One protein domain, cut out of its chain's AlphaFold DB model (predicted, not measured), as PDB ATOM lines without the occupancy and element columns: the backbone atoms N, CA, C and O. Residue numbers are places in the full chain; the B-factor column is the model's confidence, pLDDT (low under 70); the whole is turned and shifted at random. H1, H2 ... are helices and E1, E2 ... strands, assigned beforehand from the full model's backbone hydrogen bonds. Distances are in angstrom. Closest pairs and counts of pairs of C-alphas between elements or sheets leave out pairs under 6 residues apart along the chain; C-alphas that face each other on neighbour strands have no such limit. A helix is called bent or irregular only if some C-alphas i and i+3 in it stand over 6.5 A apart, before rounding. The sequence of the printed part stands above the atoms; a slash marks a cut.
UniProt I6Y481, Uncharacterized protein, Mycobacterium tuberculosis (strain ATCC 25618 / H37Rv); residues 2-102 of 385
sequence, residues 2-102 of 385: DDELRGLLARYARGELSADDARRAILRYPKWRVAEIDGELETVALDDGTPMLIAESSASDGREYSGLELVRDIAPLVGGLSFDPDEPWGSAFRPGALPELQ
ATOM      1  N   ASP A   2      34.001  12.923 -25.132       73.04
ATOM      2  CA  ASP A   2      34.715  13.204 -23.884       73.04
ATOM      3  C   ASP A   2      33.677  13.636 -22.843       73.04
ATOM      4  O   ASP A   2      33.185  14.767 -22.861       73.04
ATOM      5  N   ASP A   3      33.267  12.689 -22.000       80.56
ATOM      6  CA  ASP A   3      32.213  12.891 -21.002       80.56
ATOM      7  C   ASP A   3      32.605  13.952 -19.953       80.56
ATOM      8  O   ASP A   3      31.737  14.490 -19.259       80.56
ATOM      9  N   GLU A   4      33.894  14.303 -19.857       88.44
ATOM     10  CA  GLU A   4      34.401  15.272 -18.887       88.44
ATOM     11  C   GLU A   4      33.928  16.702 -19.190       88.44
ATOM     12  O   GLU A   4      33.381  17.360 -18.300       88.44
ATOM     13  N   LEU A   5      34.057  17.175 -20.441       92.21
ATOM     14  CA  LEU A   5      33.627  18.531 -20.813       92.21
ATOM     15  C   LEU A   5      32.129  18.713 -20.573       92.21
ATOM     16  O   LEU A   5      31.719  19.655 -19.894       92.21
ATOM     17  N   ARG A   6      31.306  17.807 -21.112       86.78
ATOM     18  CA  ARG A   6      29.846  17.898 -20.977       86.78
ATOM     19  C   ARG A   6      29.418  17.777 -19.526       86.78
ATOM     20  O   ARG A   6      28.535  18.508 -19.094       86.78
ATOM     21  N   GLY A   7      30.077  16.914 -18.751       90.85
ATOM     22  CA  GLY A   7      29.868  16.825 -17.311       90.85
ATOM     23  C   GLY A   7      30.105  18.164 -16.607       90.85
ATOM     24  O   GLY A   7      29.287  18.573 -15.782       90.85
ATOM     25  N   LEU A   8      31.178  18.881 -16.952       92.34
ATOM     26  CA  LEU A   8      31.461  20.216 -16.415       92.34
ATOM     27  C   LEU A   8      30.438  21.260 -16.893       92.34
ATOM     28  O   LEU A   8      29.883  21.990 -16.074       92.34
ATOM     29  N   LEU A   9      30.120  21.318 -18.187       92.59
ATOM     30  CA  LEU A   9      29.189  22.318 -18.725       92.59
ATOM     31  C   LEU A   9      27.740  22.092 -18.270       92.59
ATOM     32  O   LEU A   9      27.046  23.047 -17.929       92.59
ATOM     33  N   ALA A  10      27.307  20.840 -18.123       90.89
ATOM     34  CA  ALA A  10      26.010  20.513 -17.537       90.89
ATOM     35  C   ALA A  10      25.926  20.930 -16.057       90.89
ATOM     36  O   ALA A  10      24.893  21.425 -15.610       90.89
ATOM     37  N   ARG A  11      27.009  20.772 -15.280       93.97
ATOM     38  CA  ARG A  11      27.080  21.276 -13.895       93.97
ATOM     39  C   ARG A  11      27.017  22.802 -13.848       93.97
ATOM     40  O   ARG A  11      26.348  23.349 -12.975       93.97
ATOM     41  N   TYR A  12      27.665  23.481 -14.792       93.44
ATOM     42  CA  TYR A  12      27.545  24.931 -14.944       93.44
ATOM     43  C   TYR A  12      26.102  25.358 -15.250       93.44
ATOM     44  O   TYR A  12      25.576  26.218 -14.549       93.44
ATOM     45  N   ALA A  13      25.422  24.702 -16.196       91.45
ATOM     46  CA  ALA A  13      24.018  24.984 -16.513       91.45
ATOM     47  C   ALA A  13      23.068  24.766 -15.316       91.45
ATOM     48  O   ALA A  13      22.061  25.457 -15.186       91.45
ATOM     49  N   ARG A  14      23.410  23.850 -14.396       92.43
ATOM     50  CA  ARG A  14      22.690  23.644 -13.124       92.43
ATOM     51  C   ARG A  14      23.093  24.611 -11.998       92.43
ATOM     52  O   ARG A  14      22.555  24.513 -10.899       92.43
ATOM     53  N   GLY A  15      24.029  25.531 -12.240       91.37
ATOM     54  CA  GLY A  15      24.530  26.485 -11.242       91.37
ATOM     55  C   GLY A  15      25.501  25.890 -10.214       91.37
ATOM     56  O   GLY A  15      25.778  26.517  -9.195       91.37
ATOM     57  N   GLU A  16      26.026  24.685 -10.455       93.48
ATOM     58  CA  GLU A  16      26.956  23.980  -9.557       93.48
ATOM     59  C   GLU A  16      28.432  24.338  -9.808       93.48
ATOM     60  O   GLU A  16      29.307  23.969  -9.021       93.48
ATOM     61  N   LEU A  17      28.721  25.010 -10.924       91.34
ATOM     62  CA  LEU A  17      30.041  25.521 -11.287       91.34
ATOM     63  C   LEU A  17      29.947  27.001 -11.645       91.34
ATOM     64  O   LEU A  17      28.896  27.490 -12.056       91.34
ATOM     65  N   SER A  18      31.053  27.723 -11.477       91.14
ATOM     66  CA  SER A  18      31.109  29.133 -11.850       91.14
ATOM     67  C   SER A  18      31.209  29.308 -13.370       91.14
ATOM     68  O   SER A  18      31.677  28.418 -14.083       91.14
ATOM     69  N   ALA A  19      30.832  30.487 -13.873       91.14
ATOM     70  CA  ALA A  19      31.058  30.840 -15.276       91.14
ATOM     71  C   ALA A  19      32.552  30.816 -15.648       91.14
ATOM     72  O   ALA A  19      32.910  30.509 -16.780       91.14
ATOM     73  N   ASP A  20      33.437  31.103 -14.694       92.07
ATOM     74  CA  ASP A  20      34.886  31.088 -14.904       92.07
ATOM     75  C   ASP A  20      35.413  29.655 -15.082       92.07
ATOM     76  O   ASP A  20      36.268  29.409 -15.932       92.07
ATOM     77  N   ASP A  21      34.867  28.690 -14.336       91.80
ATOM     78  CA  ASP A  21      35.171  27.265 -14.521       91.80
ATOM     79  C   ASP A  21      34.660  26.757 -15.875       91.80
ATOM     80  O   ASP A  21      35.380  26.038 -16.568       91.80
ATOM     81  N   ALA A  22      33.462  27.180 -16.289       92.91
ATOM     82  CA  ALA A  22      32.908  26.842 -17.600       92.91
ATOM     83  C   ALA A  22      33.764  27.399 -18.749       92.91
ATOM     84  O   ALA A  22      34.110  26.660 -19.668       92.91
ATOM     85  N   ARG A  23      34.198  28.667 -18.663       93.98
ATOM     86  CA  ARG A  23      35.120  29.266 -19.645       93.98
ATOM     87  C   ARG A  23      36.435  28.492 -19.726       93.98
ATOM     88  O   ARG A  23      36.893  28.201 -20.826       93.98
ATOM     89  N   ARG A  24      37.035  28.116 -18.588       94.01
ATOM     90  CA  ARG A  24      38.250  27.278 -18.577       94.01
ATOM     91  C   ARG A  24      38.017  25.928 -19.246       94.01
ATOM     92  O   ARG A  24      38.891  25.486 -19.985       94.01
ATOM     93  N   ALA A  25      36.878  25.287 -18.989       94.55
ATOM     94  CA  ALA A  25      36.536  24.003 -19.592       94.55
ATOM     95  C   ALA A  25      36.407  24.120 -21.120       94.55
ATOM     96  O   ALA A  25      37.041  23.347 -21.834       94.55
ATOM     97  N   ILE A  26      35.687  25.135 -21.616       95.14
ATOM     98  CA  ILE A  26      35.556  25.420 -23.055       95.14
ATOM     99  C   ILE A  26      36.929  25.650 -23.692       95.14
ATOM    100  O   ILE A  26      37.257  25.019 -24.693       95.14
ATOM    101  N   LEU A  27      37.747  26.522 -23.096       96.49
ATOM    102  CA  LEU A  27      39.052  26.905 -23.640       96.49
ATOM    103  C   LEU A  27      40.050  25.742 -23.648       96.49
ATOM    104  O   LEU A  27      40.782  25.576 -24.620       96.49
ATOM    105  N   ARG A  28      40.077  24.921 -22.592       95.08
ATOM    106  CA  ARG A  28      40.981  23.763 -22.501       95.08
ATOM    107  C   ARG A  28      40.534  22.577 -23.344       95.08
ATOM    108  O   ARG A  28      41.347  21.682 -23.570       95.08
ATOM    109  N   TYR A  29      39.276  22.531 -23.782       95.75
ATOM    110  CA  TYR A  29      38.800  21.399 -24.560       95.75
ATOM    111  C   TYR A  29      39.501  21.347 -25.928       95.75
ATOM    112  O   TYR A  29      39.445  22.325 -26.676       95.75
ATOM    113  N   PRO A  30      40.169  20.234 -26.279       94.07
ATOM    114  CA  PRO A  30      41.042  20.196 -27.448       94.07
ATOM    115  C   PRO A  30      40.344  19.791 -28.755       94.07
ATOM    116  O   PRO A  30      41.023  19.669 -29.767       94.07
ATOM    117  N   LYS A  31      39.039  19.487 -28.733       95.09
ATOM    118  CA  LYS A  31      38.348  18.783 -29.832       95.09
ATOM    119  C   LYS A  31      36.987  19.388 -30.172       95.09
ATOM    120  O   LYS A  31      36.009  18.661 -30.344       95.09
ATOM    121  N   TRP A  32      36.904  20.710 -30.211       96.00
ATOM    122  CA  TRP A  32      35.741  21.376 -30.792       96.00
ATOM    123  C   TRP A  32      35.711  21.121 -32.292       96.00
ATOM    124  O   TRP A  32      36.753  21.213 -32.940       96.00
ATOM    125  N   ARG A  33      34.539  20.807 -32.840       95.71
ATOM    126  CA  ARG A  33      34.361  20.593 -34.274       95.71
ATOM    127  C   ARG A  33      33.566  21.721 -34.890       95.71
ATOM    128  O   ARG A  33      32.584  22.174 -34.316       95.71
ATOM    129  N   VAL A  34      34.026  22.170 -36.044       95.78
ATOM    130  CA  VAL A  34      33.407  23.243 -36.817       95.78
ATOM    131  C   VAL A  34      33.114  22.697 -38.206       95.78
ATOM    132  O   VAL A  34      34.005  22.117 -38.834       95.78
ATOM    133  N   ALA A  35      31.873  22.841 -38.667       94.18
ATOM    134  CA  ALA A  35      31.472  22.402 -39.996       94.18
ATOM    135  C   ALA A  35      32.209  23.197 -41.090       94.18
ATOM    136  O   ALA A  35      32.519  24.380 -40.928       94.18
ATOM    137  N   GLU A  36      32.510  22.531 -42.204       92.36
ATOM    138  CA  GLU A  36      33.141  23.139 -43.378       92.36
ATOM    139  C   GLU A  36      32.266  22.877 -44.612       92.36
ATOM    140  O   GLU A  36      31.851  21.740 -44.851       92.36
ATOM    141  N   ILE A  37      32.019  23.913 -45.420       87.64
ATOM    142  CA  ILE A  37      31.334  23.817 -46.716       87.64
ATOM    143  C   ILE A  37      32.307  24.308 -47.786       87.64
ATOM    144  O   ILE A  37      32.848  25.405 -47.686       87.64
ATOM    145  N   ASP A  38      32.561  23.479 -48.801       87.09
ATOM    146  CA  ASP A  38      33.478  23.783 -49.911       87.09
ATOM    147  C   ASP A  38      34.891  24.246 -49.476       87.09
ATOM    148  O   ASP A  38      35.584  24.952 -50.206       87.09
ATOM    149  N   GLY A  39      35.349  23.795 -48.300       87.22
ATOM    150  CA  GLY A  39      36.674  24.097 -47.739       87.22
ATOM    151  C   GLY A  39      36.758  25.384 -46.913       87.22
ATOM    152  O   GLY A  39      37.830  25.689 -46.392       87.22
ATOM    153  N   GLU A  40      35.651  26.110 -46.765       88.68
ATOM    154  CA  GLU A  40      35.532  27.277 -45.890       88.68
ATOM    155  C   GLU A  40      34.756  26.911 -44.620       88.68
ATOM    156  O   GLU A  40      33.869  26.053 -44.638       88.68
ATOM    157  N   LEU A  41      35.086  27.567 -43.504       91.22
ATOM    158  CA  LEU A  41      34.389  27.338 -42.240       91.22
ATOM    159  C   LEU A  41      32.949  27.854 -42.335       91.22
ATOM    160  O   LEU A  41      32.716  29.009 -42.697       91.22
ATOM    161  N   GLU A  42      31.983  27.012 -41.978       91.88
ATOM    162  CA  GLU A  42      30.573  27.380 -42.003       91.88
ATOM    163  C   GLU A  42      30.264  28.415 -40.911       91.88
ATOM    164  O   GLU A  42      30.569  28.231 -39.730       91.88
ATOM    165  N   THR A  43      29.629  29.518 -41.308       91.86
ATOM    166  CA  THR A  43      29.208  30.581 -40.389       91.86
ATOM    167  C   THR A  43      27.734  30.901 -40.566       91.86
ATOM    168  O   THR A  43      27.246  30.990 -41.693       91.86
ATOM    169  N   VAL A  44      27.050  31.185 -39.463       90.59
ATOM    170  CA  VAL A  44      25.676  31.695 -39.452       90.59
ATOM    171  C   VAL A  44      25.705  33.211 -39.294       90.59
ATOM    172  O   VAL A  44      26.353  33.727 -38.385       90.59
ATOM    173  N   ALA A  45      25.005  33.942 -40.162       89.34
ATOM    174  CA  ALA A  45      24.894  35.393 -40.042       89.34
ATOM    175  C   ALA A  45      23.957  35.781 -38.885       89.34
ATOM    176  O   ALA A  45      22.833  35.286 -38.793       89.34
ATOM    177  N   LEU A  46      24.409  36.685 -38.018       85.74
ATOM    178  CA  LEU A  46      23.567  37.354 -37.024       85.74
ATOM    179  C   LEU A  46      22.631  38.375 -37.696       85.74
ATOM    180  O   LEU A  46      22.820  38.735 -38.857       85.74
ATOM    181  N   ASP A  47      21.657  38.901 -36.944       86.05
ATOM    182  CA  ASP A  47      20.689  39.902 -37.432       86.05
ATOM    183  C   ASP A  47      21.346  41.170 -38.019       86.05
ATOM    184  O   ASP A  47      20.758  41.848 -38.860       86.05
ATOM    185  N   ASP A  48      22.566  41.501 -37.579       86.91
ATOM    186  CA  ASP A  48      23.362  42.634 -38.071       86.91
ATOM    187  C   ASP A  48      24.299  42.277 -39.244       86.91
ATOM    188  O   ASP A  48      25.037  43.135 -39.731       86.91
ATOM    189  N   GLY A  49      24.264  41.025 -39.710       86.90
ATOM    190  CA  GLY A  49      25.102  40.492 -40.784       86.90
ATOM    191  C   GLY A  49      26.475  39.979 -40.339       86.90
ATOM    192  O   GLY A  49      27.227  39.490 -41.180       86.90
ATOM    193  N   THR A  50      26.824  40.060 -39.052       87.56
ATOM    194  CA  THR A  50      28.100  39.532 -38.545       87.56
ATOM    195  C   THR A  50      28.132  38.000 -38.657       87.56
ATOM    196  O   THR A  50      27.188  37.357 -38.189       87.56
ATOM    197  N   PRO A  51      29.205  37.386 -39.191       90.76
ATOM    198  CA  PRO A  51      29.352  35.937 -39.171       90.76
ATOM    199  C   PRO A  51      29.555  35.410 -37.743       90.76
ATOM    200  O   PRO A  51      30.304  35.965 -36.938       90.76
ATOM    201  N   MET A  52      28.908  34.296 -37.422       92.64
ATOM    202  CA  MET A  52      29.122  33.556 -36.185       92.64
ATOM    203  C   MET A  52      29.481  32.115 -36.517       92.64
ATOM    204  O   MET A  52      28.731  31.414 -37.192       92.64
ATOM    205  N   LEU A  53      30.634  31.676 -36.031       95.12
ATOM    206  CA  LEU A  53      31.100  30.307 -36.193       95.12
ATOM    207  C   LEU A  53      30.461  29.412 -35.131       95.12
ATOM    208  O   LEU A  53      30.441  29.774 -33.949       95.12
ATOM    209  N   ILE A  54      29.975  28.243 -35.540       95.16
ATOM    210  CA  ILE A  54      29.409  27.241 -34.638       95.16
ATOM    211  C   ILE A  54      30.461  26.164 -34.371       95.16
ATOM    212  O   ILE A  54      30.987  25.548 -35.293       95.16
ATOM    213  N   ALA A  55      30.783  25.969 -33.095       96.14
ATOM    214  CA  ALA A  55      31.703  24.959 -32.604       96.14
ATOM    215  C   ALA A  55      30.940  23.959 -31.731       96.14
ATOM    216  O   ALA A  55      30.382  24.322 -30.696       96.14
ATOM    217  N   GLU A  56      30.950  22.691 -32.116       95.39
ATOM    218  CA  GLU A  56      30.202  21.630 -31.452       95.39
ATOM    219  C   GLU A  56      31.150  20.599 -30.837       95.39
ATOM    220  O   GLU A  56      32.103  20.123 -31.456       95.39
ATOM    221  N   SER A  57      30.897  20.227 -29.587       93.43
ATOM    222  CA  SER A  57      31.601  19.157 -28.880       93.43
ATOM    223  C   SER A  57      31.061  17.769 -29.252       93.43
ATOM    224  O   SER A  57      31.654  16.745 -28.891       93.43
ATOM    225  N   SER A  58      29.902  17.719 -29.922       90.15
ATOM    226  CA  SER A  58      29.135  16.508 -30.229       90.15
ATOM    227  C   SER A  58      29.113  16.103 -31.696       90.15
ATOM    228  O   SER A  58      28.909  14.911 -31.948       90.15
ATOM    229  N   ALA A  59      29.358  17.038 -32.620       89.75
ATOM    230  CA  ALA A  59      29.336  16.786 -34.057       89.75
ATOM    231  C   ALA A  59      30.230  15.597 -34.424       89.75
ATOM    232  O   ALA A  59      31.282  15.383 -33.817       89.75
ATOM    233  N   SER A  60      29.807  14.775 -35.382       87.83
ATOM    234  CA  SER A  60      30.578  13.606 -35.836       87.83
ATOM    235  C   SER A  60      31.644  13.949 -36.877       87.83
ATOM    236  O   SER A  60      32.599  13.191 -37.047       87.83
ATOM    237  N   ASP A  61      31.474  15.079 -37.542       89.43
ATOM    238  CA  ASP A  61      32.201  15.585 -38.695       89.43
ATOM    239  C   ASP A  61      32.594  17.057 -38.485       89.43
ATOM    240  O   ASP A  61      32.341  17.639 -37.430       89.43
ATOM    241  N   GLY A  62      33.302  17.625 -39.462       91.47
ATOM    242  CA  GLY A  62      33.921  18.944 -39.356       91.47
ATOM    243  C   GLY A  62      35.378  18.899 -38.893       91.47
ATOM    244  O   GLY A  62      35.944  17.844 -38.580       91.47
ATOM    245  N   ARG A  63      36.010  20.069 -38.877       94.43
ATOM    246  CA  ARG A  63      37.423  20.225 -38.534       94.43
ATOM    247  C   ARG A  63      37.610  20.432 -37.037       94.43
ATOM    248  O   ARG A  63      36.889  21.210 -36.417       94.43
ATOM    249  N   GLU A  64      38.588  19.728 -36.469       95.22
ATOM    250  CA  GLU A  64      38.903  19.794 -35.041       95.22
ATOM    251  C   GLU A  64      39.835  20.963 -34.705       95.22
ATOM    252  O   GLU A  64      40.869  21.155 -35.348       95.22
ATOM    253  N   TYR A  65      39.480  21.684 -33.644       95.98
ATOM    254  CA  TYR A  65      40.256  22.761 -33.045       95.98
ATOM    255  C   TYR A  65      40.194  22.674 -31.519       95.98
ATOM    256  O   TYR A  65      39.188  22.257 -30.934       95.98
ATOM    257  N   SER A  66      41.241  23.131 -30.841       96.07
ATOM    258  CA  SER A  66      41.148  23.427 -29.412       96.07
ATOM    259  C   SER A  66      40.364  24.715 -29.157       96.07
ATOM    260  O   SER A  66      40.318  25.617 -29.994       96.07
ATOM    261  N   GLY A  67      39.774  24.842 -27.966       96.79
ATOM    262  CA  GLY A  67      39.071  26.063 -27.571       96.79
ATOM    263  C   GLY A  67      39.988  27.290 -27.579       96.79
ATOM    264  O   GLY A  67      39.557  28.379 -27.954       96.79
ATOM    265  N   LEU A  68      41.268  27.114 -27.230       96.35
ATOM    266  CA  LEU A  68      42.286  28.163 -27.335       96.35
ATOM    267  C   LEU A  68      42.527  28.596 -28.786       96.35
ATOM    268  O   LEU A  68      42.504  29.798 -29.048       96.35
ATOM    269  N   GLU A  69      42.716  27.657 -29.720       95.88
ATOM    270  CA  GLU A  69      42.904  27.963 -31.151       95.88
ATOM    271  C   GLU A  69      41.675  28.670 -31.735       95.88
ATOM    272  O   GLU A  69      41.811  29.696 -32.400       95.88
ATOM    273  N   LEU A  70      40.465  28.191 -31.417       96.24
ATOM    274  CA  LEU A  70      39.228  28.839 -31.856       96.24
ATOM    275  C   LEU A  70      39.162  30.295 -31.400       96.24
ATOM    276  O   LEU A  70      38.848  31.174 -32.193       96.24
ATOM    277  N   VAL A  71      39.479  30.574 -30.137       95.41
ATOM    278  CA  VAL A  71      39.365  31.927 -29.573       95.41
ATOM    279  C   VAL A  71      40.489  32.855 -30.037       95.41
ATOM    280  O   VAL A  71      40.256  34.052 -30.233       95.41
ATOM    281  N   ARG A  72      41.709  32.333 -30.184       91.80
ATOM    282  CA  ARG A  72      42.889  33.132 -30.534       91.80
ATOM    283  C   ARG A  72      43.021  33.377 -32.023       91.80
ATOM    284  O   ARG A  72      43.270  34.512 -32.416       91.80
ATOM    285  N   ASP A  73      42.877  32.324 -32.814       91.49
ATOM    286  CA  ASP A  73      43.295  32.333 -34.210       91.49
ATOM    287  C   ASP A  73      42.090  32.465 -35.143       91.49
ATOM    288  O   ASP A  73      42.184  33.140 -36.166       91.49
ATOM    289  N   ILE A  74      40.940  31.888 -34.770       91.66
ATOM    290  CA  ILE A  74      39.749  31.854 -35.632       91.66
ATOM    291  C   ILE A  74      38.755  32.978 -35.308       91.66
ATOM    292  O   ILE A  74      38.325  33.688 -36.213       91.66
ATOM    293  N   ALA A  75      38.415  33.203 -34.034       88.88
ATOM    294  CA  ALA A  75      37.418  34.198 -33.615       88.88
ATOM    295  C   ALA A  75      37.653  35.611 -34.182       88.88
ATOM    296  O   ALA A  75      36.676  36.239 -34.599       88.88
ATOM    297  N   PRO A  76      38.904  36.123 -34.246       87.20
ATOM    298  CA  PRO A  76      39.173  37.431 -34.843       87.20
ATOM    299  C   PRO A  76      38.841  37.527 -36.338       87.20
ATOM    300  O   PRO A  76      38.672  38.637 -36.835       87.20
ATOM    301  N   LEU A  77      38.778  36.398 -37.053       88.63
ATOM    302  CA  LEU A  77      38.522  36.340 -38.496       88.63
ATOM    303  C   LEU A  77      37.023  36.307 -38.823       88.63
ATOM    304  O   LEU A  77      36.612  36.850 -39.842       88.63
ATOM    305  N   VAL A  78      36.218  35.681 -37.960       87.07
ATOM    306  CA  VAL A  78      34.779  35.447 -38.192       87.07
ATOM    307  C   VAL A  78      33.882  36.461 -37.479       87.07
ATOM    308  O   VAL A  78      32.816  36.779 -37.981       87.07
ATOM    309  N   GLY A  79      34.311  37.019 -36.343       83.13
ATOM    310  CA  GLY A  79      33.563  38.035 -35.592       83.13
ATOM    311  C   GLY A  79      32.755  37.495 -34.407       83.13
ATOM    312  O   GLY A  79      32.628  38.201 -33.408       83.13
ATOM    313  N   GLY A  80      32.274  36.249 -34.437       91.43
ATOM    314  CA  GLY A  80      31.586  35.616 -33.302       91.43
ATOM    315  C   GLY A  80      31.836  34.112 -33.193       91.43
ATOM    316  O   GLY A  80      32.140  33.451 -34.183       91.43
ATOM    317  N   LEU A  81      31.681  33.570 -31.982       95.19
ATOM    318  CA  LEU A  81      31.796  32.137 -31.686       95.19
ATOM    319  C   LEU A  81      30.580  31.653 -30.901       95.19
ATOM    320  O   LEU A  81      30.203  32.285 -29.918       95.19
ATOM    321  N   SER A  82      30.019  30.509 -31.269       94.73
ATOM    322  CA  SER A  82      28.986  29.821 -30.495       94.73
ATOM    323  C   SER A  82      29.412  28.390 -30.209       94.73
ATOM    324  O   SER A  82      29.709  27.646 -31.134       94.73
ATOM    325  N   PHE A  83      29.436  28.011 -28.936       95.02
ATOM    326  CA  PHE A  83      29.802  26.677 -28.473       95.02
ATOM    327  C   PHE A  83      28.545  25.895 -28.106       95.02
ATOM    328  O   PHE A  83      27.806  26.352 -27.232       95.02
ATOM    329  N   ASP A  84      28.328  24.739 -28.741       94.01
ATOM    330  CA  ASP A  84      27.171  23.853 -28.537       94.01
ATOM    331  C   ASP A  84      25.819  24.617 -28.500       94.01
ATOM    332  O   ASP A  84      25.117  24.551 -27.491       94.01
ATOM    333  N   PRO A  85      25.437  25.391 -29.543       91.21
ATOM    334  CA  PRO A  85      24.259  26.274 -29.497       91.21
ATOM    335  C   PRO A  85      22.934  25.561 -29.193       91.21
ATOM    336  O   PRO A  85      22.050  26.174 -28.597       91.21
ATOM    337  N   ASP A  86      22.807  24.291 -29.585       90.84
ATOM    338  CA  ASP A  86      21.595  23.488 -29.388       90.84
ATOM    339  C   ASP A  86      21.533  22.805 -28.012       90.84
ATOM    340  O   ASP A  86      20.508  22.228 -27.640       90.84
ATOM    341  N   GLU A  87      22.612  22.869 -27.228       91.00
ATOM    342  CA  GLU A  87      22.657  22.268 -25.901       91.00
ATOM    343  C   GLU A  87      22.185  23.256 -24.818       91.00
ATOM    344  O   GLU A  87      22.411  24.464 -24.918       91.00
ATOM    345  N   PRO A  88      21.615  22.779 -23.692       86.92
ATOM    346  CA  PRO A  88      21.200  23.648 -22.583       86.92
ATOM    347  C   PRO A  88      22.338  24.462 -21.948       86.92
ATOM    348  O   PRO A  88      22.085  25.442 -21.249       86.92
ATOM    349  N   TRP A  89      23.588  24.028 -22.136       87.61
ATOM    350  CA  TRP A  89      24.801  24.719 -21.688       87.61
ATOM    351  C   TRP A  89      25.483  25.524 -22.801       87.61
ATOM    352  O   TRP A  89      26.596  26.017 -22.595       87.61
ATOM    353  N   GLY A  90      24.842  25.630 -23.966       89.99
ATOM    354  CA  GLY A  90      25.343  26.361 -25.113       89.99
ATOM    355  C   GLY A  90      25.691  27.801 -24.762       89.99
ATOM    356  O   GLY A  90      25.000  28.465 -23.985       89.99
ATOM    357  N   SER A  91      26.796  28.295 -25.314       90.54
ATOM    358  CA  SER A  91      27.279  29.646 -25.030       90.54
ATOM    359  C   SER A  91      27.694  30.365 -26.304       90.54
ATOM    360  O   SER A  91      28.548  29.897 -27.049       90.54
ATOM    361  N   ALA A  92      27.095  31.534 -26.535       91.37
ATOM    362  CA  ALA A  92      27.375  32.373 -27.691       91.37
ATOM    363  C   ALA A  92      28.125  33.646 -27.278       91.37
ATOM    364  O   ALA A  92      27.675  34.423 -26.433       91.37
ATOM    365  N   PHE A  93      29.260  33.881 -27.924       92.44
ATOM    366  CA  PHE A  93      30.136  35.030 -27.757       92.44
ATOM    367  C   PHE A  93      30.111  35.870 -29.035       92.44
ATOM    368  O   PHE A  93      30.863  35.647 -29.984       92.44
ATOM    369  N   ARG A  94      29.223  36.867 -29.040       90.73
ATOM    370  CA  ARG A  94      29.142  37.911 -30.076       90.73
ATOM    371  C   ARG A  94      30.412  38.786 -30.083       90.73
ATOM    372  O   ARG A  94      31.104  38.813 -29.060       90.73
ATOM    373  N   PRO A  95      30.680  39.583 -31.141       86.77
ATOM    374  CA  PRO A  95      31.895  40.403 -31.244       86.77
ATOM    375  C   PRO A  95      32.242  41.217 -29.994       86.77
ATOM    376  O   PRO A  95      33.394  41.257 -29.576       86.77
ATOM    377  N   GLY A  96      31.243  41.825 -29.343       88.38
ATOM    378  CA  GLY A  96      31.454  42.619 -28.127       88.38
ATOM    379  C   GLY A  96      31.911  41.815 -26.900       88.38
ATOM    380  O   GLY A  96      32.522  42.385 -26.001       88.38
ATOM    381  N   ALA A  97      31.646  40.505 -26.860       89.63
ATOM    382  CA  ALA A  97      32.039  39.602 -25.775       89.63
ATOM    383  C   ALA A  97      33.355  38.849 -26.061       89.63
ATOM    384  O   ALA A  97      33.985  38.346 -25.127       89.63
ATOM    385  N   LEU A  98      33.810  38.795 -27.322       90.17
ATOM    386  CA  LEU A  98      35.063  38.125 -27.697       90.17
ATOM    387  C   LEU A  98      36.300  38.641 -26.940       90.17
ATOM    388  O   LEU A  98      37.087  37.801 -26.501       90.17
ATOM    389  N   PRO A  99      36.484  39.957 -26.694       91.40
ATOM    390  CA  PRO A  99      37.639  40.439 -25.934       91.40
ATOM    391  C   PRO A  99      37.721  39.863 -24.515       91.40
ATOM    392  O   PRO A  99      38.812  39.623 -23.995       91.40
ATOM    393  N   GLU A 100      36.579  39.616 -23.865       90.95
ATOM    394  CA  GLU A 100      36.550  38.973 -22.550       90.95
ATOM    395  C   GLU A 100      37.019  37.517 -22.643       90.95
ATOM    396  O   GLU A 100      37.879  37.093 -21.868       90.95
ATOM    397  N   LEU A 101      36.511  36.765 -23.624       92.62
ATOM    398  CA  LEU A 101      36.897  35.373 -23.841       92.62
ATOM    399  C   LEU A 101      38.382  35.240 -24.224       92.62
ATOM    400  O   LEU A 101      39.069  34.348 -23.730       92.62
ATOM    401  N   GLN A 102      38.915  36.171 -25.014       93.12
ATOM    402  CA  GLN A 102      40.340  36.240 -25.357       93.12
ATOM    403  C   GLN A 102      41.227  36.525 -24.136       93.12
ATOM    404  O   GLN A 102      42.300  35.935 -23.987       93.12
TER     405      GLN A 102
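This is residues 2 to 102 of the 385 residues of an uncharacterized protein of Mycobacterium tuberculosis (strain ATCC 25618 / H37Rv) (UniProt I6Y481). A small twisted sheet, E2 E3 E5 E6, has the helix H3 over one face, while a hairpin of two helices, H1 and H2, stands at one end of the domain, with H2 meeting the first part of H3. A two-stranded ladder, E1 and E4, lies near the last residue of E3, and the short helix H4 packs on H3. The printed part has 101 residues, with four named helices and six named strands in the order H1 H2 E1 E2 E3 E4 H3 E5 E6 H4. The four-stranded sheet is mixed, E1 and E4 are antiparallel, and the class is mixed, helices and strands. The whole is compact, with a radius of gyration of the C-alphas of 12.9 A and spans of 38 by 29 by 22 A.

H1, residues 3 to 13, and H2, residues 19 to 28, form a helical hairpin; they touch at a shallow tilt of 24 degrees, opposite ways, and the closest C-alphas, of Leu 9 and Ala 22, are 6.0 A apart. E1, residues 32 to 34, is antiparallel to E4, residues 63 to 65, with N 32 and O 65 at 2.9 A. E2, residues 43 to 45, and E3, residues 51 to 55, form an antiparallel hairpin, with N 44 and O 52 at 2.8 A. The closest C-alphas of E1 and E3, of Val 34 and Ala 55, are 4.9 A apart. E5, residues 80 to 83, is parallel to E3, with N 55 and O 82 at 2.8 A. E5 and E6, residues 91 to 93, form a hairpin, with N 93 and O 81 at 2.7 A. H3, residues 67 to 78, is on this sheet E2 E3 E5 E6 at a height over the sheet of 9.5 A, in two layers, a helix on one face of a sheet. It lies over E5 and runs along the strands, at 23 degrees to E5 on the local plane. With residues 67 to 71 alone H3 touches H2, about perpendicular at 89 degrees; the closest C-alphas, of Leu 27 and Gly 67, are 4.0 A apart. H4, residues 98 to 102, only grazes the sheet; H3 touches it with residues 71 to 75 alone, and the closest C-alphas, of Val 71 and Gln 102, are 6.1 A apart. In H1, H2 and H4 every O i to N i+4 pair is within hydrogen-bond range, in H3 5 of 8.

H1 begins at C-alpha 3 (32.213, 12.891, -21.002) and is 15.3 A long; H2 is 14.2 A. E3 is 13.0 A long and E5 10.3 A. H3, 14.8 A, begins at C-alpha 67 (39.071, 26.063, -27.571) and is only just irregular: C-alphas 73 and 76 are 6.6 A apart. H4 ends at C-alpha 102 (40.340, 36.240, -25.357).

The two C-alphas farthest apart, of Glu 16 and Asp 38, are 40.9 A apart. The printed part has no cut, and no link is long. The mean pLDDT of the printed part is 91.5, and no printed residue is under 70.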